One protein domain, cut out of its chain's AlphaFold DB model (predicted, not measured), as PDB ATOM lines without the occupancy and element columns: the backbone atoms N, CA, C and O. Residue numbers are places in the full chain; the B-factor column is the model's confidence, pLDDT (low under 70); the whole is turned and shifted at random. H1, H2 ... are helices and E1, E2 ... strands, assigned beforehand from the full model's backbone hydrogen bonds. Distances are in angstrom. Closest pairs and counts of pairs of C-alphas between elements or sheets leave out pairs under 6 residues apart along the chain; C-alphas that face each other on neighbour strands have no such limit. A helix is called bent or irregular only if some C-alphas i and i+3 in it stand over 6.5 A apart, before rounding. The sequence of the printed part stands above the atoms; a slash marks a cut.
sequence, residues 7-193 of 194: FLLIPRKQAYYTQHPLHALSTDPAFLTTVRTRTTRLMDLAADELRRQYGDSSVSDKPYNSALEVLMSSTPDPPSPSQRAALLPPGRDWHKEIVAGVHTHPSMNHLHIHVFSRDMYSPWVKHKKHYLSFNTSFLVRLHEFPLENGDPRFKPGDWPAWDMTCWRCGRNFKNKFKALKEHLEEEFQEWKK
ATOM      1  N   PHE A   7     136.241 177.609 170.252       94.56
ATOM      2  CA  PHE A   7     136.766 178.960 170.134       94.56
ATOM      3  C   PHE A   7     136.738 179.713 171.463       94.56
ATOM      4  O   PHE A   7     135.935 179.436 172.356       94.56
ATOM      5  N   LEU A   8     137.616 180.708 171.563       95.50
ATOM      6  CA  LEU A   8     137.659 181.647 172.675       95.50
ATOM      7  C   LEU A   8     137.402 183.058 172.156       95.50
ATOM      8  O   LEU A   8     138.163 183.579 171.341       95.50
ATOM      9  N   LEU A   9     136.352 183.697 172.662       96.00
ATOM     10  CA  LEU A   9     136.123 185.121 172.453       96.00
ATOM     11  C   LEU A   9     136.803 185.900 173.578       96.00
ATOM     12  O   LEU A   9     136.423 185.774 174.740       96.00
ATOM     13  N   ILE A  10     137.791 186.721 173.221       95.50
ATOM     14  CA  ILE A  10     138.583 187.514 174.166       95.50
ATOM     15  C   ILE A  10     138.329 189.007 173.895       95.50
ATOM     16  O   ILE A  10     138.497 189.462 172.754       95.50
ATOM     17  N   PRO A  11     137.909 189.803 174.897       94.25
ATOM     18  CA  PRO A  11     137.755 191.240 174.734       94.25
ATOM     19  C   PRO A  11     139.126 191.900 174.552       94.25
ATOM     20  O   PRO A  11     140.078 191.574 175.248       94.25
ATOM     21  N   ARG A  12     139.219 192.874 173.638       93.81
ATOM     22  CA  ARG A  12     140.457 193.642 173.367       93.81
ATOM     23  C   ARG A  12     140.548 194.970 174.127       93.81
ATOM     24  O   ARG A  12     141.519 195.702 173.983       93.81
ATOM     25  N   LYS A  13     139.528 195.314 174.915       92.94
ATOM     26  CA  LYS A  13     139.541 196.516 175.756       92.94
ATOM     27  C   LYS A  13     140.216 196.171 177.081       92.94
ATOM     28  O   LYS A  13     139.707 195.319 177.805       92.94
ATOM     29  N   GLN A  14     141.302 196.874 177.407       92.00
ATOM     30  CA  GLN A  14     142.117 196.629 178.609       92.00
ATOM     31  C   GLN A  14     141.296 196.591 179.904       92.00
ATOM     32  O   GLN A  14     141.571 195.778 180.779       92.00
ATOM     33  N   ALA A  15     140.239 197.406 179.989       92.19
ATOM     34  CA  ALA A  15     139.344 197.454 181.144       92.19
ATOM     35  C   ALA A  15     138.735 196.091 181.529       92.19
ATOM     36  O   ALA A  15     138.441 195.890 182.702       92.19
ATOM     37  N   TYR A  16     138.556 195.166 180.575       92.38
ATOM     38  CA  TYR A  16     137.963 193.844 180.818       92.38
ATOM     39  C   TYR A  16     138.987 192.705 180.865       92.38
ATOM     40  O   TYR A  16     138.584 191.562 181.049       92.38
ATOM     41  N   TYR A  17     140.286 192.973 180.683       91.94
ATOM     42  CA  TYR A  17     141.289 191.908 180.563       91.94
ATOM     43  C   TYR A  17     141.301 191.008 181.787       91.94
ATOM     44  O   TYR A  17     141.132 189.809 181.647       91.94
ATOM     45  N   THR A  18     141.447 191.580 182.975       92.25
ATOM     46  CA  THR A  18     141.600 190.821 184.223       92.25
ATOM     47  C   THR A  18     140.327 190.800 185.062       92.25
ATOM     48  O   THR A  18     140.359 190.394 186.222       92.25
ATOM     49  N   GLN A  19     139.201 191.269 184.512       93.88
ATOM     50  CA  GLN A  19     137.937 191.209 185.231       93.88
ATOM     51  C   GLN A  19     137.440 189.770 185.299       93.88
ATOM     52  O   GLN A  19     137.486 189.025 184.319       93.88
ATOM     53  N   HIS A  20     136.901 189.402 186.457       94.19
ATOM     54  CA  HIS A  20     136.237 188.120 186.605       94.19
ATOM     55  C   HIS A  20     135.008 188.070 185.679       94.19
ATOM     56  O   HIS A  20     134.166 188.974 185.754       94.19
ATOM     57  N   PRO A  21     134.850 187.033 184.836       94.94
ATOM     58  CA  PRO A  21     133.826 187.015 183.793       94.94
ATOM     59  C   PRO A  21     132.409 187.114 184.356       94.94
ATOM     60  O   PRO A  21     131.585 187.832 183.799       94.94
ATOM     61  N   LEU A  22     132.140 186.454 185.489       95.44
ATOM     62  CA  LEU A  22     130.818 186.498 186.119       95.44
ATOM     63  C   LEU A  22     130.453 187.914 186.574       95.44
ATOM     64  O   LEU A  22     129.301 188.312 186.443       95.44
ATOM     65  N   HIS A  23     131.430 188.679 187.069       94.31
ATOM     66  CA  HIS A  23     131.204 190.068 187.456       94.31
ATOM     67  C   HIS A  23     131.025 190.941 186.215       94.31
ATOM     68  O   HIS A  23     129.986 191.577 186.090       94.31
ATOM     69  N   ALA A  24     131.961 190.893 185.262       94.62
ATOM     70  CA  ALA A  24     131.909 191.707 184.045       94.62
ATOM     71  C   ALA A  24     130.599 191.528 183.254       94.62
ATOM     72  O   ALA A  24     130.032 192.500 182.766       94.62
ATOM     73  N   LEU A  25     130.102 190.291 183.140       96.00
ATOM     74  CA  LEU A  25     128.868 189.980 182.411       96.00
ATOM     75  C   LEU A  25     127.587 190.268 183.207       96.00
ATOM     76  O   LEU A  25     126.527 190.365 182.595       96.00
ATOM     77  N   SER A  26     127.661 190.395 184.535       96.00
ATOM     78  CA  SER A  26     126.483 190.675 185.371       96.00
ATOM     79  C   SER A  26     126.330 192.156 185.718       96.00
ATOM     80  O   SER A  26     125.214 192.601 185.964       96.00
ATOM     81  N   THR A  27     127.419 192.933 185.726       94.06
ATOM     82  CA  THR A  27     127.397 194.350 186.130       94.06
ATOM     83  C   THR A  27     127.337 195.336 184.966       94.06
ATOM     84  O   THR A  27     126.900 196.465 185.170       94.06
ATOM     85  N   ASP A  28     127.750 194.940 183.757       95.19
ATOM     86  CA  ASP A  28     127.789 195.809 182.574       95.19
ATOM     87  C   ASP A  28     126.853 195.286 181.460       95.19
ATOM     88  O   ASP A  28     127.238 194.427 180.654       95.19
ATOM     89  N   PRO A  29     125.613 195.811 181.368       95.06
ATOM     90  CA  PRO A  29     124.642 195.387 180.357       95.06
ATOM     91  C   PRO A  29     125.074 195.681 178.913       95.06
ATOM     92  O   PRO A  29     124.728 194.932 177.990       95.06
ATOM     93  N   ALA A  30     125.833 196.759 178.691       95.88
ATOM     94  CA  ALA A  30     126.308 197.134 177.359       95.88
ATOM     95  C   ALA A  30     127.395 196.162 176.880       95.88
ATOM     96  O   ALA A  30     127.387 195.713 175.723       95.88
ATOM     97  N   PHE A  31     128.294 195.772 177.788       95.75
ATOM     98  CA  PHE A  31     129.265 194.718 177.534       95.75
ATOM     99  C   PHE A  31     128.577 193.376 177.267       95.75
ATOM    100  O   PHE A  31     128.864 192.759 176.240       95.75
ATOM    101  N   LEU A  32     127.614 192.966 178.101       96.50
ATOM    102  CA  LEU A  32     126.860 191.721 177.905       96.50
ATOM    103  C   LEU A  32     126.165 191.675 176.534       96.50
ATOM    104  O   LEU A  32     126.255 190.669 175.830       96.50
ATOM    105  N   THR A  33     125.526 192.769 176.117       97.06
ATOM    106  CA  THR A  33     124.865 192.871 174.802       97.06
ATOM    107  C   THR A  33     125.866 192.725 173.651       97.06
ATOM    108  O   THR A  33     125.622 192.000 172.680       97.06
ATOM    109  N   THR A  34     127.038 193.350 173.781       96.31
ATOM    110  CA  THR A  34     128.126 193.235 172.798       96.31
ATOM    111  C   THR A  34     128.670 191.809 172.727       96.31
ATOM    112  O   THR A  34     128.893 191.287 171.631       96.31
ATOM    113  N   VAL A  35     128.876 191.167 173.882       96.62
ATOM    114  CA  VAL A  35     129.341 189.779 173.972       96.62
ATOM    115  C   VAL A  35     128.322 188.848 173.330       96.62
ATOM    116  O   VAL A  35     128.709 188.085 172.457       96.62
ATOM    117  N   ARG A  36     127.027 188.974 173.649       97.06
ATOM    118  CA  ARG A  36     125.949 188.186 173.023       97.06
ATOM    119  C   ARG A  36     125.971 188.282 171.506       97.06
ATOM    120  O   ARG A  36     126.064 187.259 170.843       97.06
ATOM    121  N   THR A  37     125.997 189.501 170.975       96.94
ATOM    122  CA  THR A  37     126.025 189.737 169.523       96.94
ATOM    123  C   THR A  37     127.229 189.062 168.859       96.94
ATOM    124  O   THR A  37     127.104 188.416 167.819       96.94
ATOM    125  N   ARG A  38     128.420 189.185 169.460       96.38
ATOM    126  CA  ARG A  38     129.646 188.569 168.926       96.38
ATOM    127  C   ARG A  38     129.648 187.053 169.075       96.38
ATOM    128  O   ARG A  38     130.117 186.366 168.174       96.38
ATOM    129  N   THR A  39     129.140 186.545 170.192       96.75
ATOM    130  CA  THR A  39     129.039 185.117 170.462       96.75
ATOM    131  C   THR A  39     128.075 184.448 169.496       96.75
ATOM    132  O   THR A  39     128.459 183.428 168.951       96.75
ATOM    133  N   THR A  40     126.907 185.029 169.199       95.75
ATOM    134  CA  THR A  40     125.982 184.488 168.185       95.75
ATOM    135  C   THR A  40     126.697 184.271 166.853       95.75
ATOM    136  O   THR A  40     126.699 183.168 166.325       95.75
ATOM    137  N   ARG A  41     127.449 185.273 166.388       95.12
ATOM    138  CA  ARG A  41     128.214 185.164 165.139       95.12
ATOM    139  C   ARG A  41     129.314 184.092 165.185       95.12
ATOM    140  O   ARG A  41     129.641 183.499 164.164       95.12
ATOM    141  N   LEU A  42     129.919 183.861 166.353       96.19
ATOM    142  CA  LEU A  42     130.890 182.780 166.550       96.19
ATOM    143  C   LEU A  42     130.227 181.405 166.645       96.19
ATOM    144  O   LEU A  42     130.852 180.422 166.261       96.19
ATOM    145  N   MET A  43     129.000 181.328 167.161       96.50
ATOM    146  CA  MET A  43     128.225 180.091 167.191       96.50
ATOM    147  C   MET A  43     127.862 179.654 165.773       96.50
ATOM    148  O   MET A  43     128.024 178.478 165.474       96.50
ATOM    149  N   ASP A  44     127.497 180.592 164.892       94.38
ATOM    150  CA  ASP A  44     127.281 180.311 163.465       94.38
ATOM    151  C   ASP A  44     128.544 179.717 162.821       94.38
ATOM    152  O   ASP A  44     128.500 178.647 162.224       94.38
ATOM    153  N   LEU A  45     129.705 180.351 163.033       95.19
ATOM    154  CA  LEU A  45     130.986 179.848 162.519       95.19
ATOM    155  C   LEU A  45     131.362 178.476 163.097       95.19
ATOM    156  O   LEU A  45     131.934 177.645 162.397       95.19
ATOM    157  N   ALA A  46     131.069 178.234 164.376       95.69
ATOM    158  CA  ALA A  46     131.327 176.944 165.008       95.69
ATOM    159  C   ALA A  46     130.400 175.848 164.466       95.69
ATOM    160  O   ALA A  46     130.842 174.716 164.282       95.69
ATOM    161  N   ALA A  47     129.141 176.187 164.183       94.94
ATOM    162  CA  ALA A  47     128.175 175.286 163.569       94.94
ATOM    163  C   ALA A  47     128.564 174.940 162.123       94.94
ATOM    164  O   ALA A  47     128.520 173.770 161.748       94.94
ATOM    165  N   ASP A  48     129.012 175.925 161.341       92.50
ATOM    166  CA  ASP A  48     129.529 175.703 159.987       92.50
ATOM    167  C   ASP A  48     130.774 174.806 160.001       92.50
ATOM    168  O   ASP A  48     130.889 173.887 159.189       92.50
ATOM    169  N   GLU A  49     131.689 175.018 160.952       95.00
ATOM    170  CA  GLU A  49     132.876 174.174 161.116       95.00
ATOM    171  C   GLU A  49     132.514 172.746 161.551       95.00
ATOM    172  O   GLU A  49     133.101 171.787 161.049       95.00
ATOM    173  N   LEU A  50     131.514 172.573 162.423       93.81
ATOM    174  CA  LEU A  50     130.986 171.249 162.761       93.81
ATOM    175  C   LEU A  50     130.377 170.548 161.546       93.81
ATOM    176  O   LEU A  50     130.699 169.384 161.297       93.81
ATOM    177  N   ARG A  51     129.542 171.251 160.768       93.00
ATOM    178  CA  ARG A  51     128.968 170.709 159.530       93.00
ATOM    179  C   ARG A  51     130.071 170.321 158.553       93.00
ATOM    180  O   ARG A  51     130.009 169.251 157.965       93.00
ATOM    181  N   ARG A  52     131.119 171.135 158.412       92.50
ATOM    182  CA  ARG A  52     132.266 170.819 157.550       92.50
ATOM    183  C   ARG A  52     132.990 169.537 157.980       92.50
ATOM    184  O   ARG A  52     133.512 168.828 157.129       92.50
ATOM    185  N   GLN A  53     133.069 169.256 159.281       92.38
ATOM    186  CA  GLN A  53     133.755 168.067 159.797       92.38
ATOM    187  C   GLN A  53     132.897 166.795 159.749       92.38
ATOM    188  O   GLN A  53     133.439 165.719 159.498       92.38
ATOM    189  N   TYR A  54     131.589 166.897 160.012       93.44
ATOM    190  CA  TYR A  54     130.720 165.729 160.234       93.44
ATOM    191  C   TYR A  54     129.461 165.674 159.362       93.44
ATOM    192  O   TYR A  54     128.765 164.660 159.385       93.44
ATOM    193  N   GLY A  55     129.180 166.705 158.564       91.06
ATOM    194  CA  GLY A  55     128.018 166.776 157.672       91.06
ATOM    195  C   GLY A  55     127.930 165.591 156.715       91.06
ATOM    196  O   GLY A  55     126.866 164.993 156.582       91.06
ATOM    197  N   ASP A  56     129.057 165.163 156.143       90.25
ATOM    198  CA  ASP A  56     129.103 164.029 155.207       90.25
ATOM    199  C   ASP A  56     128.696 162.694 155.849       90.25
ATOM    200  O   ASP A  56     128.197 161.792 155.178       90.25
ATOM    201  N   SER A  57     128.923 162.551 157.159       91.44
ATOM    202  CA  SER A  57     128.552 161.349 157.915       91.44
ATOM    203  C   SER A  57     127.128 161.409 158.472       91.44
ATOM    204  O   SER A  57     126.602 160.364 158.856       91.44
ATOM    205  N   SER A  58     126.517 162.596 158.518       93.38
ATOM    206  CA  SER A  58     125.203 162.841 159.108       93.38
ATOM    207  C   SER A  58     124.077 162.433 158.159       93.38
ATOM    208  O   SER A  58     123.958 162.929 157.035       93.38
ATOM    209  N   VAL A  59     123.197 161.547 158.626       92.19
ATOM    210  CA  VAL A  59     122.010 161.115 157.878       92.19
ATOM    211  C   VAL A  59     121.034 162.278 157.691       92.19
ATOM    212  O   VAL A  59     120.475 162.435 156.605       92.19
ATOM    213  N   SER A  60     120.861 163.117 158.711       91.38
ATOM    214  CA  SER A  60     119.962 164.277 158.693       91.38
ATOM    215  C   SER A  60     120.473 165.413 157.809       91.38
ATOM    216  O   SER A  60     119.674 166.169 157.262       91.38
ATOM    217  N   ASP A  61     121.791 165.543 157.638       92.19
ATOM    218  CA  ASP A  61     122.402 166.559 156.771       92.19
ATOM    219  C   ASP A  61     122.550 166.083 155.312       92.19
ATOM    220  O   ASP A  61     122.786 166.885 154.408       92.19
ATOM    221  N   LYS A  62     122.334 164.787 155.044       90.75
ATOM    222  CA  LYS A  62     122.460 164.186 153.710       90.75
ATOM    223  C   LYS A  62     121.658 164.905 152.611       90.75
ATOM    224  O   LYS A  62     122.244 165.146 151.556       90.75
ATOM    225  N   PRO A  63     120.376 165.291 152.798       90.69
ATOM    226  CA  PRO A  63     119.631 166.016 151.763       90.69
ATOM    227  C   PRO A  63     120.268 167.366 151.412       90.69
ATOM    228  O   PRO A  63     120.311 167.741 150.242       90.69
ATOM    229  N   TYR A  64     120.791 168.074 152.420       90.75
ATOM    230  CA  TYR A  64     121.509 169.332 152.236       90.75
ATOM    231  C   TYR A  64     122.806 169.109 151.451       90.75
ATOM    232  O   TYR A  64     123.037 169.800 150.460       90.75
ATOM    233  N   ASN A  65     123.610 168.109 151.826       88.69
ATOM    234  CA  ASN A  65     124.895 167.835 151.174       88.69
ATOM    235  C   ASN A  65     124.729 167.365 149.723       88.69
ATOM    236  O   ASN A  65     125.424 167.870 148.845       88.69
ATOM    237  N   SER A  66     123.751 166.500 149.431       89.44
ATOM    238  CA  SER A  66     123.450 166.101 148.047       89.44
ATOM    239  C   SER A  66     122.987 167.282 147.186       89.44
ATOM    240  O   SER A  66     123.407 167.412 146.039       89.44
ATOM    241  N   ALA A  67     122.154 168.177 147.726       88.88
ATOM    242  CA  ALA A  67     121.738 169.380 147.006       88.88
ATOM    243  C   ALA A  67     122.905 170.364 146.797       88.88
ATOM    244  O   ALA A  67     123.013 170.977 145.734       88.88
ATOM    245  N   LEU A  68     123.795 170.493 147.786       87.38
ATOM    246  CA  LEU A  68     124.991 171.328 147.695       87.38
ATOM    247  C   LEU A  68     125.964 170.807 146.631       87.38
ATOM    248  O   LEU A  68     126.477 171.606 145.853       87.38
ATOM    249  N   GLU A  69     126.182 169.495 146.558       87.88
ATOM    250  CA  GLU A  69     127.035 168.859 145.547       87.88
ATOM    251  C   GLU A  69     126.521 169.120 144.123       87.88
ATOM    252  O   GLU A  69     127.284 169.532 143.243       87.88
ATOM    253  N   VAL A  70     125.208 168.971 143.910       87.75
ATOM    254  CA  VAL A  70     124.561 169.283 142.627       87.75
ATOM    255  C   VAL A  70     124.723 170.763 142.286       87.75
ATOM    256  O   VAL A  70     125.095 171.093 141.159       87.75
ATOM    257  N   LEU A  71     124.492 171.657 143.251       86.25
ATOM    258  CA  LEU A  71     124.627 173.100 143.062       86.25
ATOM    259  C   LEU A  71     126.063 173.476 142.671       86.25
ATOM    260  O   LEU A  71     126.262 174.148 141.663       86.25
ATOM    261  N   MET A  72     127.060 172.979 143.408       84.00
ATOM    262  CA  MET A  72     128.478 173.239 143.138       84.00
ATOM    263  C   MET A  72     128.954 172.672 141.797       84.00
ATOM    264  O   MET A  72     129.861 173.239 141.195       84.00
ATOM    265  N   SER A  73     128.338 171.591 141.312       84.75
ATOM    266  CA  SER A  73     128.669 170.993 140.012       84.75
ATOM    267  C   SER A  73     127.977 171.683 138.829       84.75
ATOM    268  O   SER A  73     128.429 171.548 137.694       84.75
ATOM    269  N   SER A  74     126.878 172.406 139.072       81.00
ATOM    270  CA  SER A  74     126.008 172.947 138.014       81.00
ATOM    271  C   SER A  74     126.211 174.438 137.736       81.00
ATOM    272  O   SER A  74     125.804 174.919 136.679       81.00
ATOM    273  N   THR A  75     126.811 175.193 138.661       74.81
ATOM    274  CA  THR A  75     127.006 176.647 138.525       74.81
ATOM    275  C   THR A  75     128.493 177.016 138.442       74.81
ATOM    276  O   THR A  75     129.238 176.623 139.337       74.81
ATOM    277  N   PRO A  76     128.930 177.810 137.439       74.31
ATOM    278  CA  PRO A  76     130.322 178.260 137.332       74.31
ATOM    279  C   PRO A  76     130.749 179.182 138.481       74.31
ATOM    280  O   PRO A  76     131.898 179.133 138.911       74.31
ATOM    281  N   ASP A  77     129.814 179.993 138.991       78.25
ATOM    282  CA  ASP A  77     130.055 180.934 140.083       78.25
ATOM    283  C   ASP A  77     129.382 180.458 141.381       78.25
ATOM    284  O   ASP A  77     128.184 180.151 141.381       78.25
ATOM    285  N   PRO A  78     130.110 180.414 142.513       75.12
ATOM    286  CA  PRO A  78     129.543 179.985 143.781       75.12
ATOM    287  C   PRO A  78     128.502 181.003 144.290       75.12
ATOM    288  O   PRO A  78     128.806 182.193 144.404       75.12
ATOM    289  N   PRO A  79     127.289 180.559 144.670       79.06
ATOM    290  CA  PRO A  79     126.252 181.454 145.169       79.06
ATOM    291  C   PRO A  79     126.640 182.058 146.521       79.06
ATOM    292  O   PRO A  79     127.312 181.417 147.341       79.06
ATOM    293  N   SER A  80     126.161 183.278 146.783       80.94
ATOM    294  CA  SER A  80     126.335 183.930 148.086       80.94
ATOM    295  C   SER A  80     125.689 183.106 149.214       80.94
ATOM    296  O   SER A  80     124.755 182.339 148.956       80.94
ATOM    297  N   PRO A  81     126.103 183.284 150.486       75.69
ATOM    298  CA  PRO A  81     125.512 182.554 151.614       75.69
ATOM    299  C   PRO A  81     123.983 182.683 151.701       75.69
ATOM    300  O   PRO A  81     123.292 181.707 151.972       75.69
ATOM    301  N   SER A  82     123.447 183.871 151.399       78.12
ATOM    302  CA  SER A  82     121.999 184.133 151.406       78.12
ATOM    303  C   SER A  82     121.242 183.377 150.308       78.12
ATOM    304  O   SER A  82     120.190 182.799 150.564       78.12
ATOM    305  N   GLN A  83     121.803 183.316 149.098       81.56
ATOM    306  CA  GLN A  83     121.224 182.566 147.982       81.56
ATOM    307  C   GLN A  83     121.312 181.063 148.236       81.56
ATOM    308  O   GLN A  83     120.360 180.333 147.981       81.56
ATOM    309  N   ARG A  84     122.430 180.604 148.806       79.62
ATOM    310  CA  ARG A  84     122.624 179.207 149.190       79.62
ATOM    311  C   ARG A  84     121.570 178.749 150.201       79.62
ATOM    312  O   ARG A  84     120.996 177.683 150.022       79.62
ATOM    313  N   ALA A  85     121.270 179.568 151.210       78.81
ATOM    314  CA  ALA A  85     120.238 179.265 152.201       78.81
ATOM    315  C   ALA A  85     118.819 179.180 151.604       78.81
ATOM    316  O   ALA A  85     117.995 178.431 152.115       78.81
ATOM    317  N   ALA A  86     118.532 179.923 150.529       82.69
ATOM    318  CA  ALA A  86     117.243 179.863 149.836       82.69
ATOM    319  C   ALA A  86     117.119 178.663 148.879       82.69
ATOM    320  O   ALA A  86     116.010 178.211 148.607       82.69
ATOM    321  N   LEU A  87     118.242 178.171 148.346       83.56
ATOM    322  CA  LEU A  87     118.280 177.103 147.342       83.56
ATOM    323  C   LEU A  87     118.427 175.702 147.942       83.56
ATOM    324  O   LEU A  87     118.010 174.729 147.318       83.56
ATOM    325  N   LEU A  88     119.048 175.582 149.117       85.69
ATOM    326  CA  LEU A  88     119.313 174.288 149.741       85.69
ATOM    327  C   LEU A  88     118.188 173.881 150.705       85.69
ATOM    328  O   LEU A  88     117.678 174.725 151.445       85.69
ATOM    329  N   PRO A  89     117.811 172.588 150.741       89.00
ATOM    330  CA  PRO A  89     116.870 172.081 151.732       89.00
ATOM    331  C   PRO A  89     117.460 172.209 153.146       89.00
ATOM    332  O   PRO A  89     118.680 172.254 153.295       89.00
ATOM    333  N   PRO A  90     116.636 172.237 154.206       85.25
ATOM    334  CA  PRO A  90     117.154 172.279 155.569       85.25
ATOM    335  C   PRO A  90     117.971 171.013 155.874       85.25
ATOM    336  O   PRO A  90     117.494 169.897 155.680       85.25
ATOM    337  N   GLY A  91     119.205 171.204 156.343       87.44
ATOM    338  CA  GLY A  91     120.047 170.140 156.891       87.44
ATOM    339  C   GLY A  91     119.875 169.994 158.402       87.44
ATOM    340  O   GLY A  91     118.951 170.549 159.005       87.44
ATOM    341  N   ARG A  92     120.820 169.300 159.040       92.25
ATOM    342  CA  ARG A  92     120.876 169.215 160.501       92.25
ATOM    343  C   ARG A  92     121.118 170.602 161.101       92.25
ATOM    344  O   ARG A  92     121.921 171.390 160.595       92.25
ATOM    345  N   ASP A  93     120.438 170.885 162.209       92.62
ATOM    346  CA  ASP A  93     120.609 172.118 162.978       92.62
ATOM    347  C   ASP A  93     121.844 172.025 163.890       92.62
ATOM    348  O   ASP A  93     121.746 171.791 165.096       92.62
ATOM    349  N   TRP A  94     123.025 172.192 163.292       93.69
ATOM    350  CA  TRP A  94     124.311 172.158 163.998       93.69
ATOM    351  C   TRP A  94     124.461 173.275 165.039       93.69
ATOM    352  O   TRP A  94     125.237 173.131 165.981       93.69
ATOM    353  N   HIS A  95     123.697 174.365 164.928       94.12
ATOM    354  CA  HIS A  95     123.747 175.463 165.893       94.12
ATOM    355  C   HIS A  95     123.263 175.019 167.286       94.12
ATOM    356  O   HIS A  95     123.784 175.484 168.302       94.12
ATOM    357  N   LYS A  96     122.323 174.064 167.370       94.19
ATOM    358  CA  LYS A  96     121.876 173.471 168.650       94.19
ATOM    359  C   LYS A  96     122.957 172.666 169.373       94.19
ATOM    360  O   LYS A  96     122.863 172.469 170.586       94.19
ATOM    361  N   GLU A  97     123.979 172.232 168.645       94.94
ATOM    362  CA  GLU A  97     125.112 171.478 169.186       94.94
ATOM    363  C   GLU A  97     126.197 172.392 169.769       94.94
ATOM    364  O   GLU A  97     127.165 171.899 170.349       94.94
ATOM    365  N   ILE A  98     126.050 173.718 169.644       96.50
ATOM    366  CA  ILE A  98     127.010 174.696 170.151       96.50
ATOM    367  C   ILE A  98     126.569 175.238 171.509       96.50
ATOM    368  O   ILE A  98     125.434 175.667 171.720       96.50
ATOM    369  N   VAL A  99     127.512 175.275 172.445       96.50
ATOM    370  CA  VAL A  99     127.366 175.884 173.765       96.50
ATOM    371  C   VAL A  99     128.302 177.073 173.874       96.50
ATOM    372  O   VAL A  99     129.451 177.028 173.440       96.50
ATOM    373  N   ALA A 100     127.810 178.139 174.505       97.62
ATOM    374  CA  ALA A 100     128.621 179.290 174.853       97.62
ATOM    375  C   ALA A 100     128.476 179.667 176.328       97.62
ATOM    376  O   ALA A 100     127.365 179.716 176.867       97.62
ATOM    377  N   GLY A 101     129.600 179.965 176.978       97.25
ATOM    378  CA  GLY A 101     129.627 180.271 178.404       97.25
ATOM    379  C   GLY A 101     131.005 180.636 178.941       97.25
ATOM    380  O   GLY A 101     131.994 180.684 178.211       97.25
ATOM    381  N   VAL A 102     131.059 180.901 180.240       97.25
ATOM    382  CA  VAL A 102     132.280 181.249 180.978       97.25
ATOM    383  C   VAL A 102     132.436 180.339 182.186       97.25
ATOM    384  O   VAL A 102     131.450 179.921 182.790       97.25
ATOM    385  N   HIS A 103     133.676 180.038 182.556       96.06
ATOM    386  CA  HIS A 103     133.939 179.289 183.778       96.06
ATOM    387  C   HIS A 103     133.721 180.157 185.021       96.06
ATOM    388  O   HIS A 103     134.131 181.320 185.056       96.06
ATOM    389  N   THR A 104     133.144 179.564 186.068       94.38
ATOM    390  CA  THR A 104     133.018 180.176 187.401       94.38
ATOM    391  C   THR A 104     134.375 180.485 188.023       94.38
ATOM    392  O   THR A 104     134.491 181.430 188.789       94.38
ATOM    393  N   HIS A 105     135.403 179.696 187.693       91.25
ATOM    394  CA  HIS A 105     136.791 179.939 188.078       91.25
ATOM    395  C   HIS A 105     137.705 179.763 186.849       91.25
ATOM    396  O   HIS A 105     138.056 178.630 186.503       91.25
ATOM    397  N   PRO A 106     138.045 180.853 186.136       89.94
ATOM    398  CA  PRO A 106     138.832 180.787 184.907       89.94
ATOM    399  C   PRO A 106     140.243 180.241 185.139       89.94
ATOM    400  O   PRO A 106     140.903 180.591 186.111       89.94
ATOM    401  N   SER A 107     140.739 179.423 184.210       86.31
ATOM    402  CA  SER A 107     142.116 178.906 184.249       86.31
ATOM    403  C   SER A 107     143.153 179.873 183.667       86.31
ATOM    404  O   SER A 107     144.349 179.681 183.868       86.31
ATOM    405  N   MET A 108     142.707 180.897 182.934       91.06
ATOM    406  CA  MET A 108     143.548 181.947 182.358       91.06
ATOM    407  C   MET A 108     143.142 183.306 182.923       91.06
ATOM    408  O   MET A 108     141.957 183.554 183.139       91.06
ATOM    409  N   ASN A 109     144.122 184.195 183.089       90.88
ATOM    410  CA  ASN A 109     143.909 185.527 183.664       90.88
ATOM    411  C   ASN A 109     143.052 186.436 182.780       90.88
ATOM    412  O   ASN A 109     142.339 187.291 183.295       90.88
ATOM    413  N   HIS A 110     143.151 186.283 181.457       94.19
ATOM    414  CA  HIS A 110     142.369 187.093 180.535       94.19
ATOM    415  C   HIS A 110     140.938 186.578 180.441       94.19
ATOM    416  O   HIS A 110     140.742 185.384 180.214       94.19
ATOM    417  N   LEU A 111     139.955 187.474 180.548       95.25
ATOM    418  CA  LEU A 111     138.550 187.153 180.323       95.25
ATOM    419  C   LEU A 111     138.400 186.461 178.966       95.25
ATOM    420  O   LEU A 111     138.843 186.972 177.939       95.25
ATOM    421  N   HIS A 112     137.756 185.302 178.956       96.44
ATOM    422  CA  HIS A 112     137.474 184.562 177.738       96.44
ATOM    423  C   HIS A 112     136.106 183.899 177.841       96.44
ATOM    424  O   HIS A 112     135.743 183.354 178.882       96.44
ATOM    425  N   ILE A 113     135.351 183.959 176.748       97.00
ATOM    426  CA  ILE A 113     134.089 183.245 176.590       97.00
ATOM    427  C   ILE A 113     134.359 182.025 175.719       97.00
ATOM    428  O   ILE A 113     134.906 182.151 174.623       97.00
ATOM    429  N   HIS A 114     133.978 180.855 176.213       96.94
ATOM    430  CA  HIS A 114     134.044 179.606 175.473       96.94
ATOM    431  C   HIS A 114     132.876 179.537 174.492       96.94
ATOM    432  O   HIS A 114     131.744 179.831 174.873       96.94
ATOM    433  N   VAL A 115     133.149 179.126 173.257       97.00
ATOM    434  CA  VAL A 115     132.146 178.743 172.254       97.00
ATOM    435  C   VAL A 115     132.578 177.396 171.704       97.00
ATOM    436  O   VAL A 115     133.646 177.312 171.106       97.00
ATOM    437  N   PHE A 116     131.822 176.337 171.963       95.25
ATOM    438  CA  PHE A 116     132.294 174.976 171.722       95.25
ATOM    439  C   PHE A 116     131.169 173.994 171.400       95.25
ATOM    440  O   PHE A 116     130.012 174.248 171.724       95.25
ATOM    441  N   SER A 117     131.512 172.867 170.785       94.50
ATOM    442  CA  SER A 117     130.577 171.797 170.435       94.50
ATOM    443  C   SER A 117     130.318 170.817 171.588       94.50
ATOM    444  O   SER A 117     131.196 170.537 172.401       94.50
ATOM    445  N   ARG A 118     129.096 170.293 171.715       91.19
ATOM    446  CA  ARG A 118     128.684 169.477 172.876       91.19
ATOM    447  C   ARG A 118     129.221 168.049 172.903       91.19
ATOM    448  O   ARG A 118     129.092 167.416 173.944       91.19
ATOM    449  N   ASP A 119     129.833 167.564 171.824       89.25
ATOM    450  CA  ASP A 119     130.311 166.181 171.686       89.25
ATOM    451  C   ASP A 119     131.241 165.745 172.829       89.25
ATOM    452  O   ASP A 119     131.164 164.610 173.301       89.25
ATOM    453  N   MET A 120     132.078 166.665 173.325       85.38
ATOM    454  CA  MET A 120     133.017 166.447 174.434       85.38
ATOM    455  C   MET A 120     133.930 165.226 174.243       85.38
ATOM    456  O   MET A 120     134.496 164.711 175.215       85.38
ATOM    457  N   TYR A 121     134.126 164.803 172.994       85.00
ATOM    458  CA  TYR A 121     134.955 163.667 172.641       85.00
ATOM    459  C   TYR A 121     136.274 164.155 172.046       85.00
ATOM    460  O   TYR A 121     136.332 164.798 171.002       85.00
ATOM    461  N   SER A 122     137.371 163.879 172.750       82.50
ATOM    462  CA  SER A 122     138.694 164.278 172.290       82.50
ATOM    463  C   SER A 122     139.815 163.543 173.026       82.50
ATOM    464  O   SER A 122     139.728 163.329 174.245       82.50
ATOM    465  N   PRO A 123     140.947 163.262 172.347       82.81
ATOM    466  CA  PRO A 123     142.138 162.709 172.992       82.81
ATOM    467  C   PRO A 123     142.704 163.621 174.098       82.81
ATOM    468  O   PRO A 123     143.451 163.163 174.968       82.81
ATOM    469  N   TRP A 124     142.339 164.909 174.117       83.75
ATOM    470  CA  TRP A 124     142.826 165.893 175.086       83.75
ATOM    471  C   TRP A 124     141.974 165.988 176.367       83.75
ATOM    472  O   TRP A 124     142.354 166.712 177.296       83.75
ATOM    473  N   VAL A 125     140.863 165.249 176.477       84.06
ATOM    474  CA  VAL A 125     140.111 165.099 177.737       84.06
ATOM    475  C   VAL A 125     140.825 164.050 178.602       84.06
ATOM    476  O   VAL A 125     140.587 162.843 178.516       84.06
ATOM    477  N   LYS A 126     141.796 164.522 179.394       85.88
ATOM    478  CA  LYS A 126     142.692 163.682 180.215       85.88
ATOM    479  C   LYS A 126     142.268 163.532 181.675       85.88
ATOM    480  O   LYS A 126     142.658 162.559 182.313       85.88
ATOM    481  N   HIS A 127     141.494 164.476 182.207       89.19
ATOM    482  CA  HIS A 127     141.164 164.525 183.630       89.19
ATOM    483  C   HIS A 127     139.675 164.786 183.854       89.19
ATOM    484  O   HIS A 127     139.055 165.525 183.091       89.19
ATOM    485  N   LYS A 128     139.136 164.265 184.965       91.56
ATOM    486  CA  LYS A 128     137.763 164.519 185.446       91.56
ATOM    487  C   LYS A 128     137.411 166.011 185.434       91.56
ATOM    488  O   LYS A 128     136.353 166.397 184.952       91.56
ATOM    489  N   LYS A 129     138.345 166.853 185.889       91.25
ATOM    490  CA  LYS A 129     138.204 168.316 185.914       91.25
ATOM    491  C   LYS A 129     137.904 168.917 184.537       91.25
ATOM    492  O   LYS A 129     137.116 169.846 184.460       91.25
ATOM    493  N   HIS A 130     138.484 168.368 183.467       90.50
ATOM    494  CA  HIS A 130     138.244 168.852 182.105       90.50
ATOM    495  C   HIS A 130     136.816 168.570 181.653       90.50
ATOM    496  O   HIS A 130     136.240 169.364 180.933       90.50
ATOM    497  N   TYR A 131     136.243 167.433 182.047       92.44
ATOM    498  CA  TYR A 131     134.866 167.116 181.688       92.44
ATOM    499  C   TYR A 131     133.877 167.952 182.504       92.44
ATOM    500  O   TYR A 131     132.958 168.556 181.949       92.44
ATOM    501  N   LEU A 132     134.095 168.015 183.822       93.62
ATOM    502  CA  LEU A 132     133.220 168.743 184.733       93.62
ATOM    503  C   LEU A 132     133.181 170.242 184.430       93.62
ATOM    504  O   LEU A 132     132.110 170.833 184.529       93.62
ATOM    505  N   SER A 133     134.303 170.849 184.027       93.56
ATOM    506  CA  SER A 133     134.351 172.293 183.785       93.56
ATOM    507  C   SER A 133     133.407 172.760 182.676       93.56
ATOM    508  O   SER A 133     133.000 173.909 182.714       93.56
ATOM    509  N   PHE A 134     133.027 171.886 181.734       93.50
ATOM    510  CA  PHE A 134     132.120 172.218 180.626       93.50
ATOM    511  C   PHE A 134     130.718 171.606 180.752       93.50
ATOM    512  O   PHE A 134     129.781 172.133 180.159       93.50
ATOM    513  N   ASN A 135     130.554 170.517 181.513       93.19
ATOM    514  CA  ASN A 135     129.291 169.763 181.599       93.19
ATOM    515  C   ASN A 135     128.586 169.880 182.957       93.19
ATOM    516  O   ASN A 135     127.745 169.053 183.299       93.19
ATOM    517  N   THR A 136     128.942 170.881 183.759       93.50
ATOM    518  CA  THR A 136     128.300 171.158 185.052       93.50
ATOM    519  C   THR A 136     128.044 172.651 185.214       93.50
ATOM    520  O   THR A 136     128.429 173.448 184.361       93.50
ATOM    521  N   SER A 137     127.454 173.048 186.346       93.06
ATOM    522  CA  SER A 137     127.259 174.456 186.718       93.06
ATOM    523  C   SER A 137     128.559 175.254 186.893       93.06
ATOM    524  O   SER A 137     128.500 176.461 187.114       93.06
ATOM    525  N   PHE A 138     129.729 174.613 186.767       94.81
ATOM    526  CA  PHE A 138     131.019 175.293 186.654       94.81
ATOM    527  C   PHE A 138     131.136 176.121 185.362       94.81
ATOM    528  O   PHE A 138     131.874 177.106 185.326       94.81
ATOM    529  N   LEU A 139     130.406 175.754 184.307       95.75
ATOM    530  CA  LEU A 139     130.222 176.593 183.128       95.75
ATOM    531  C   LEU A 139     128.893 177.337 183.249       95.75
ATOM    532  O   LEU A 139     127.825 176.730 183.187       95.75
ATOM    533  N   VAL A 140     128.955 178.661 183.353       96.75
ATOM    534  CA  VAL A 140     127.766 179.515 183.298       96.75
ATOM    535  C   VAL A 140     127.484 179.858 181.842       96.75
ATOM    536  O   VAL A 140     128.327 180.466 181.172       96.75
ATOM    537  N   ARG A 141     126.314 179.471 181.326       96.56
ATOM    538  CA  ARG A 141     125.960 179.716 179.924       96.56
ATOM    539  C   ARG A 141     125.605 181.180 179.709       96.56
ATOM    540  O   ARG A 141     125.061 181.851 180.578       96.56
ATOM    541  N   LEU A 142     125.881 181.684 178.507       96.25
ATOM    542  CA  LEU A 142     125.743 183.114 178.216       96.25
ATOM    543  C   LEU A 142     124.292 183.637 178.334       96.25
ATOM    544  O   LEU A 142     124.065 184.814 178.625       96.25
ATOM    545  N   HIS A 143     123.299 182.768 178.120       95.19
ATOM    546  CA  HIS A 143     121.883 183.114 178.289       95.19
ATOM    547  C   HIS A 143     121.454 183.223 179.758       95.19
ATOM    548  O   HIS A 143     120.406 183.794 180.022       95.19
ATOM    549  N   GLU A 144     122.252 182.710 180.697       96.19
ATOM    550  CA  GLU A 144     121.955 182.749 182.136       96.19
ATOM    551  C   GLU A 144     122.368 184.078 182.782       96.19
ATOM    552  O   GLU A 144     122.051 184.319 183.938       96.19
ATOM    553  N   PHE A 145     123.079 184.943 182.053       96.12
ATOM    554  CA  PHE A 145     123.460 186.272 182.529       96.12
ATOM    555  C   PHE A 145     122.339 187.311 182.326       96.12
ATOM    556  O   PHE A 145     121.584 187.219 181.353       96.12
ATOM    557  N   PRO A 146     122.276 188.371 183.148       96.25
ATOM    558  CA  PRO A 146     123.114 188.621 184.323       96.25
ATOM    559  C   PRO A 146     122.783 187.656 185.470       96.25
ATOM    560  O   PRO A 146     121.631 187.269 185.630       96.25
ATOM    561  N   LEU A 147     123.789 187.271 186.259       94.12
ATOM    562  CA  LEU A 147     123.551 186.484 187.471       94.12
ATOM    563  C   LEU A 147     123.059 187.391 188.598       94.12
ATOM    564  O   LEU A 147     123.479 188.546 188.708       94.12
ATOM    565  N   GLU A 148     122.207 186.847 189.460       90.94
ATOM    566  CA  GLU A 148     121.734 187.550 190.647       90.94
ATOM    567  C   GLU A 148     122.832 187.677 191.713       90.94
ATOM    568  O   GLU A 148     123.785 186.892 191.790       90.94
ATOM    569  N   ASN A 149     122.686 188.682 192.579       84.50
ATOM    570  CA  ASN A 149     123.589 188.865 193.709       84.50
ATOM    571  C   ASN A 149     123.487 187.671 194.666       84.50
ATOM    572  O   ASN A 149     122.415 187.366 195.176       84.50
ATOM    573  N   GLY A 150     124.625 187.035 194.956       83.94
ATOM    574  CA  GLY A 150     124.684 185.884 195.859       83.94
ATOM    575  C   GLY A 150     124.481 184.524 195.186       83.94
ATOM    576  O   GLY A 150     124.403 183.527 195.899       83.94
ATOM    577  N   ASP A 151     124.448 184.461 193.849       90.81
ATOM    578  CA  ASP A 151     124.393 183.189 193.123       90.81
ATOM    579  C   ASP A 151     125.538 182.245 193.578       90.81
ATOM    580  O   ASP A 151     126.707 182.659 193.638       90.81
ATOM    581  N   PRO A 152     125.252 180.967 193.899       89.56
ATOM    582  CA  PRO A 152     126.267 180.010 194.342       89.56
ATOM    583  C   PRO A 152     127.413 179.822 193.334       89.56
ATOM    584  O   PRO A 152     128.508 179.411 193.716       89.56
ATOM    585  N   ARG A 153     127.220 180.166 192.058       90.50
ATOM    586  CA  ARG A 153     128.243 180.119 191.000       90.50
ATOM    587  C   ARG A 153     129.391 181.102 191.212       90.50
ATOM    588  O   ARG A 153     130.462 180.880 190.657       90.50
ATOM    589  N   PHE A 154     129.225 182.145 192.031       89.50
ATOM    590  CA  PHE A 154     130.342 183.012 192.436       89.50
ATOM    591  C   PHE A 154     131.308 182.314 193.404       89.50
ATOM    592  O   PHE A 154     132.471 182.703 193.509       89.50
ATOM    593  N   LYS A 155     130.837 181.285 194.115       87.50
ATOM    594  CA  LYS A 155     131.626 180.457 195.030       87.50
ATOM    595  C   LYS A 155     131.306 178.989 194.755       87.50
ATOM    596  O   LYS A 155     130.656 178.346 195.585       87.50
ATOM    597  N   PRO A 156     131.727 178.460 193.589       81.25
ATOM    598  CA  PRO A 156     131.532 177.049 193.299       81.25
ATOM    599  C   PRO A 156     132.216 176.274 194.429       81.25
ATOM    600  O   PRO A 156     133.373 176.555 194.743       81.25
ATOM    601  N   GLY A 157     131.480 175.383 195.100       85.00
ATOM    602  CA  GLY A 157     132.001 174.585 196.214       85.00
ATOM    603  C   GLY A 157     133.114 173.626 195.770       85.00
ATOM    604  O   GLY A 157     133.886 173.910 194.856       85.00
ATOM    605  N   ASP A 158     133.192 172.438 196.371       88.12
ATOM    606  CA  ASP A 158     134.175 171.423 195.960       88.12
ATOM    607  C   ASP A 158     133.785 170.748 194.627       88.12
ATOM    608  O   ASP A 158     133.428 169.572 194.556       88.12
ATOM    609  N   TRP A 159     133.806 171.521 193.539       88.56
ATOM    610  CA  TRP A 159     133.388 171.081 192.209       88.56
ATOM    611  C   TRP A 159     134.174 169.879 191.665       88.56
ATOM    612  O   TRP A 159     133.569 169.060 190.973       88.56
ATOM    613  N   PRO A 160     135.475 169.667 191.974       88.62
ATOM    614  CA  PRO A 160     136.168 168.452 191.559       88.62
ATOM    615  C   PRO A 160     135.587 167.173 192.178       88.62
ATOM    616  O   PRO A 160     135.807 166.089 191.625       88.62
ATOM    617  N   ALA A 161     134.851 167.269 193.290       91.25
ATOM    618  CA  ALA A 161     134.171 166.137 193.910       91.25
ATOM    619  C   ALA A 161     132.851 165.769 193.215       91.25
ATOM    620  O   ALA A 161     132.384 164.648 193.397       91.25
ATOM    621  N   TRP A 162     132.292 166.637 192.363       93.31
ATOM    622  CA  TRP A 162     131.013 166.391 191.692       93.31
ATOM    623  C   TRP A 162     131.020 165.145 190.808       93.31
ATOM    624  O   TRP A 162     132.048 164.742 190.260       93.31
ATOM    625  N   ASP A 163     129.848 164.544 190.656       94.44
ATOM    626  CA  ASP A 163     129.654 163.381 189.803       94.44
ATOM    627  C   ASP A 163     129.715 163.752 188.316       94.44
ATOM    628  O   ASP A 163     129.244 164.806 187.887       94.44
ATOM    629  N   MET A 164     130.286 162.859 187.506       93.94
ATOM    630  CA  MET A 164     130.313 163.028 186.054       93.94
ATOM    631  C   MET A 164     129.069 162.410 185.424       93.94
ATOM    632  O   MET A 164     128.931 161.188 185.399       93.94
ATOM    633  N   THR A 165     128.200 163.249 184.873       95.25
ATOM    634  CA  THR A 165     126.985 162.818 184.169       95.25
ATOM    635  C   THR A 165     127.141 163.044 182.669       95.25
ATOM    636  O   THR A 165     127.632 164.099 182.270       95.25
ATOM    637  N   CYS A 166     126.762 162.066 181.841       94.62
ATOM    638  CA  CYS A 166     126.798 162.188 180.381       94.62
ATOM    639  C   CYS A 166     125.885 163.326 179.909       94.62
ATOM    640  O   CYS A 166     124.734 163.421 180.337       94.62
ATOM    641  N   TRP A 167     126.395 164.168 179.011       92.62
ATOM    642  CA  TRP A 167     125.673 165.319 178.470       92.62
ATOM    643  C   TRP A 167     124.501 164.936 177.552       92.62
ATOM    644  O   TRP A 167     123.589 165.750 177.392       92.62
ATOM    645  N   ARG A 168     124.546 163.735 176.947       92.56
ATOM    646  CA  ARG A 168     123.553 163.220 175.988       92.56
ATOM    647  C   ARG A 168     122.516 162.336 176.680       92.56
ATOM    648  O   ARG A 168     121.350 162.712 176.736       92.56
ATOM    649  N   CYS A 169     122.927 161.218 177.281       94.19
ATOM    650  CA  CYS A 169     121.990 160.252 177.875       94.19
ATOM    651  C   CYS A 169     121.697 160.445 179.376       94.19
ATOM    652  O   CYS A 169     120.853 159.743 179.932       94.19
ATOM    653  N   GLY A 170     122.407 161.338 180.074       94.56
ATOM    654  CA  GLY A 170     122.194 161.578 181.508       94.56
ATOM    655  C   GLY A 170     122.700 160.470 182.446       94.56
ATOM    656  O   GLY A 170     122.473 160.536 183.654       94.56
ATOM    657  N   ARG A 171     123.409 159.449 181.944       96.19
ATOM    658  CA  ARG A 171     124.007 158.397 182.785       96.19
ATOM    659  C   ARG A 171     125.106 158.975 183.684       96.19
ATOM    660  O   ARG A 171     125.988 159.688 183.210       96.19
ATOM    661  N   ASN A 172     125.088 158.626 184.971       96.38
ATOM    662  CA  ASN A 172     126.085 159.062 185.953       96.38
ATOM    663  C   ASN A 172     127.222 158.027 186.103       96.38
ATOM    664  O   ASN A 172     126.987 156.846 186.362       96.38
ATOM    665  N   PHE A 173     128.466 158.491 185.972       94.62
ATOM    666  CA  PHE A 173     129.702 157.709 186.049       94.62
ATOM    667  C   PHE A 173     130.487 157.926 187.353       94.62
ATOM    668  O   PHE A 173     131.534 157.301 187.555       94.62
ATOM    669  N   LYS A 174     129.999 158.776 188.263       92.88
ATOM    670  CA  LYS A 174     130.623 159.119 189.549       92.88
ATOM    671  C   LYS A 174     132.086 159.532 189.358       92.88
ATOM    672  O   LYS A 174     132.369 160.505 188.664       92.88
ATOM    673  N   ASN A 175     133.021 158.745 189.902       90.88
ATOM    674  CA  ASN A 175     134.472 158.925 189.782       90.88
ATOM    675  C   ASN A 175     135.140 158.015 188.729       90.88
ATOM    676  O   ASN A 175     136.366 157.998 188.615       90.88
ATOM    677  N   LYS A 176     134.374 157.258 187.932       93.50
ATOM    678  CA  LYS A 176     134.901 156.308 186.935       93.50
ATOM    679  C   LYS A 176     135.194 156.997 185.596       93.50
ATOM    680  O   LYS A 176     134.494 156.791 184.609       93.50
ATOM    681  N   PHE A 177     136.259 157.799 185.545       92.50
ATOM    682  CA  PHE A 177     136.607 158.591 184.353       92.50
ATOM    683  C   PHE A 177     136.907 157.747 183.105       92.50
ATOM    684  O   PHE A 177     136.527 158.133 182.005       92.50
ATOM    685  N   LYS A 178     137.538 156.575 183.262       92.62
ATOM    686  CA  LYS A 178     137.798 155.662 182.135       92.62
ATOM    687  C   LYS A 178     136.496 155.196 181.469       92.62
ATOM    688  O   LYS A 178     136.369 155.319 180.260       92.62
ATOM    689  N   ALA A 179     135.522 154.766 182.274       94.38
ATOM    690  CA  ALA A 179     134.216 154.327 181.783       94.38
ATOM    691  C   ALA A 179     133.440 155.468 181.103       94.38
ATOM    692  O   ALA A 179     132.776 155.246 180.098       94.38
ATOM    693  N   LEU A 180     133.556 156.700 181.616       93.88
ATOM    694  CA  LEU A 180     132.985 157.872 180.948       93.88
ATOM    695  C   LEU A 180     133.621 158.093 179.570       93.88
ATOM    696  O   LEU A 180     132.906 158.367 178.619       93.88
ATOM    697  N   LYS A 181     134.949 157.985 179.447       91.88
ATOM    698  CA  LYS A 181     135.630 158.183 178.160       91.88
ATOM    699  C   LYS A 181     135.209 157.164 177.106       91.88
ATOM    700  O   LYS A 181     134.997 157.554 175.968       91.88
ATOM    701  N   GLU A 182     135.107 155.895 177.492       93.50
ATOM    702  CA  GLU A 182     134.625 154.822 176.612       93.50
ATOM    703  C   GLU A 182     133.187 155.104 176.163       93.50
ATOM    704  O   GLU A 182     132.880 155.037 174.981       93.50
ATOM    705  N   HIS A 183     132.333 155.548 177.082       94.56
ATOM    706  CA  HIS A 183     130.965 155.920 176.750       94.56
ATOM    707  C   HIS A 183     130.860 157.159 175.844       94.56
ATOM    708  O   HIS A 183     130.048 157.177 174.927       94.56
ATOM    709  N   LEU A 184     131.673 158.197 176.068       93.62
ATOM    710  CA  LEU A 184     131.675 159.395 175.221       93.62
ATOM    711  C   LEU A 184     132.133 159.093 173.790       93.62
ATOM    712  O   LEU A 184     131.681 159.761 172.868       93.62
ATOM    713  N   GLU A 185     133.011 158.104 173.599       93.44
ATOM    714  CA  GLU A 185     133.344 157.598 172.264       93.44
ATOM    715  C   GLU A 185     132.104 157.016 171.584       93.44
ATOM    716  O   GLU A 185     131.786 157.413 170.468       93.44
ATOM    717  N   GLU A 186     131.385 156.109 172.248       94.06
ATOM    718  CA  GLU A 186     130.167 155.495 171.700       94.06
ATOM    719  C   GLU A 186     129.132 156.565 171.323       94.06
ATOM    720  O   GLU A 186     128.673 156.617 170.180       94.06
ATOM    721  N   GLU A 187     128.849 157.478 172.256       94.69
ATOM    722  CA  GLU A 187     127.932 158.605 172.063       94.69
ATOM    723  C   GLU A 187     128.363 159.489 170.884       94.69
ATOM    724  O   GLU A 187     127.524 159.907 170.091       94.69
ATOM    725  N   PHE A 188     129.665 159.741 170.717       93.81
ATOM    726  CA  PHE A 188     130.195 160.518 169.596       93.81
ATOM    727  C   PHE A 188     130.035 159.803 168.248       93.81
ATOM    728  O   PHE A 188     129.667 160.428 167.249       93.81
ATOM    729  N   GLN A 189     130.297 158.493 168.199       93.62
ATOM    730  CA  GLN A 189     130.159 157.698 166.976       93.62
ATOM    731  C   GLN A 189     128.708 157.600 166.503       93.62
ATOM    732  O   GLN A 189     128.475 157.505 165.295       93.62
ATOM    733  N   GLU A 190     127.754 157.611 167.431       94.00
ATOM    734  CA  GLU A 190     126.329 157.719 167.128       94.00
ATOM    735  C   GLU A 190     125.961 159.140 166.707       94.00
ATOM    736  O   GLU A 190     125.455 159.336 165.605       94.00
ATOM    737  N   TRP A 191     126.292 160.132 167.535       94.44
ATOM    738  CA  TRP A 191     125.952 161.540 167.326       94.44
ATOM    739  C   TRP A 191     126.427 162.075 165.977       94.44
ATOM    740  O   TRP A 191     125.691 162.802 165.321       94.44
ATOM    741  N   LYS A 192     127.623 161.703 165.507       92.25
ATOM    742  CA  LYS A 192     128.134 162.183 164.209       92.25
ATOM    743  C   LYS A 192     127.378 161.615 162.997       92.25
ATOM    744  O   LYS A 192     127.541 162.131 161.896       92.25
ATOM    745  N   LYS A 193     126.639 160.513 163.177       92.31
ATOM    746  CA  LYS A 193     125.868 159.840 162.119       92.31
ATOM    747  C   LYS A 193     124.418 160.301 162.061       92.31
ATOM    748  O   LYS A 193     123.771 160.091 161.041       92.31
TER     749      LYS A 193
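This is residues 7 to 193 of the 194 residues of a protein of Stemphylium lycopersici (UniProt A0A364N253). A small twisted sheet of four strands has one long helix, H2, along one face; H2 runs on past the sheet towards a head of two helices, H3 and H4, far out on the longest axis. A long stretch with no named element, residues 142 to 176, leads from E4 to H7, which lies beyond H6, away from the sheet. The 187 printed residues include seven named helices and four named strands, in the order E1 H1 H2 H3 H4 H5 E2 E3 H6 E4 H7; the sheet's order is E1 E3 E2 E4, antiparallel throughout, and the class is mixed. The whole is only just compact, close to loose, with a radius of gyration of the C-alphas of 19.2 A; it is only just flat, spanning 58 by 43 by 24 A.

Start at edge strand E1, residues 7 to 9, antiparallel to E3, residues 113 to 117; N 7 and O 115 are 2.7 A apart, within hydrogen-bond range. H1, residues 21 to 27, only grazes the sheet with residues 21 to 25. H2, residues 29 to 57, touches H1 only at the corner, the closest C-alphas being Leu 25 and Leu 32, 5.2 A. H2 makes two layers with the sheet, helix on one face, at a height over the sheet of 7.2 A; its closest C-alphas to E3 are Met 43 and Val 115, 6.5 A. H2 is irregular, with C-alphas 53 and 56 7.7 A apart, and has a kink of 40 degrees near residue 51. H3, residues 62 to 74, touches H2 only at the corner, at Asp 56 and Lys 62, C-alphas 6.8 A apart, about perpendicular at 81 degrees. H4, residues 81 to 87, is near H3, with 6 pairs of C-alphas within 10 A. H5, residues 94 to 97, touches H2's residues 43 to 51; the C-alphas of Ala 47 and Trp 94 are closest, 5.0 A. E2, residues 98 to 103, forms a hairpin with E3; N 99 and O 116 are 2.8 A apart. H6, residues 128 to 135, only grazes the sheet with residues 132 to 134. Edge strand E4, residues 139 to 141, is antiparallel to E2, with N 102 and O 140 2.9 A apart. E3, H6 and E4 make a split strand-helix-strand unit, two strands running the same way with E2 between them; its crossover is right-handed. H7, residues 177 to 191, is close to but not clearly touching H6, the C-alphas of Lys 128 and Phe 177 being 6.1 A apart. Each O i to N i+4 pair is within hydrogen-bond range in H1, H3, H4 and H7, 23 of 25 in H2 and 3 of 4 in H6; H5 is too short for such a pair.

Find C-alpha 7 at (136.766, 178.960, 170.134), where E1 begins. H2 runs 41.0 A from C-alpha 29 at (124.642, 195.387, 180.357); H3 measures 18.3 A, E2 16.0 A and E3 13.5 A. H7 runs 20.3 A and ends at C-alpha 191, (125.952, 161.540, 167.326).

The C-alphas of Pro 76 and Gly 150 are farthest apart, 59.3 A, and residues 72 to 78, of which 72 to 74 belong to H3, stand free. The printed part has no cut; its long links are E1 to H1 and E4 to H7. The mean pLDDT of the printed part is 91.6, and no printed residue is under 70.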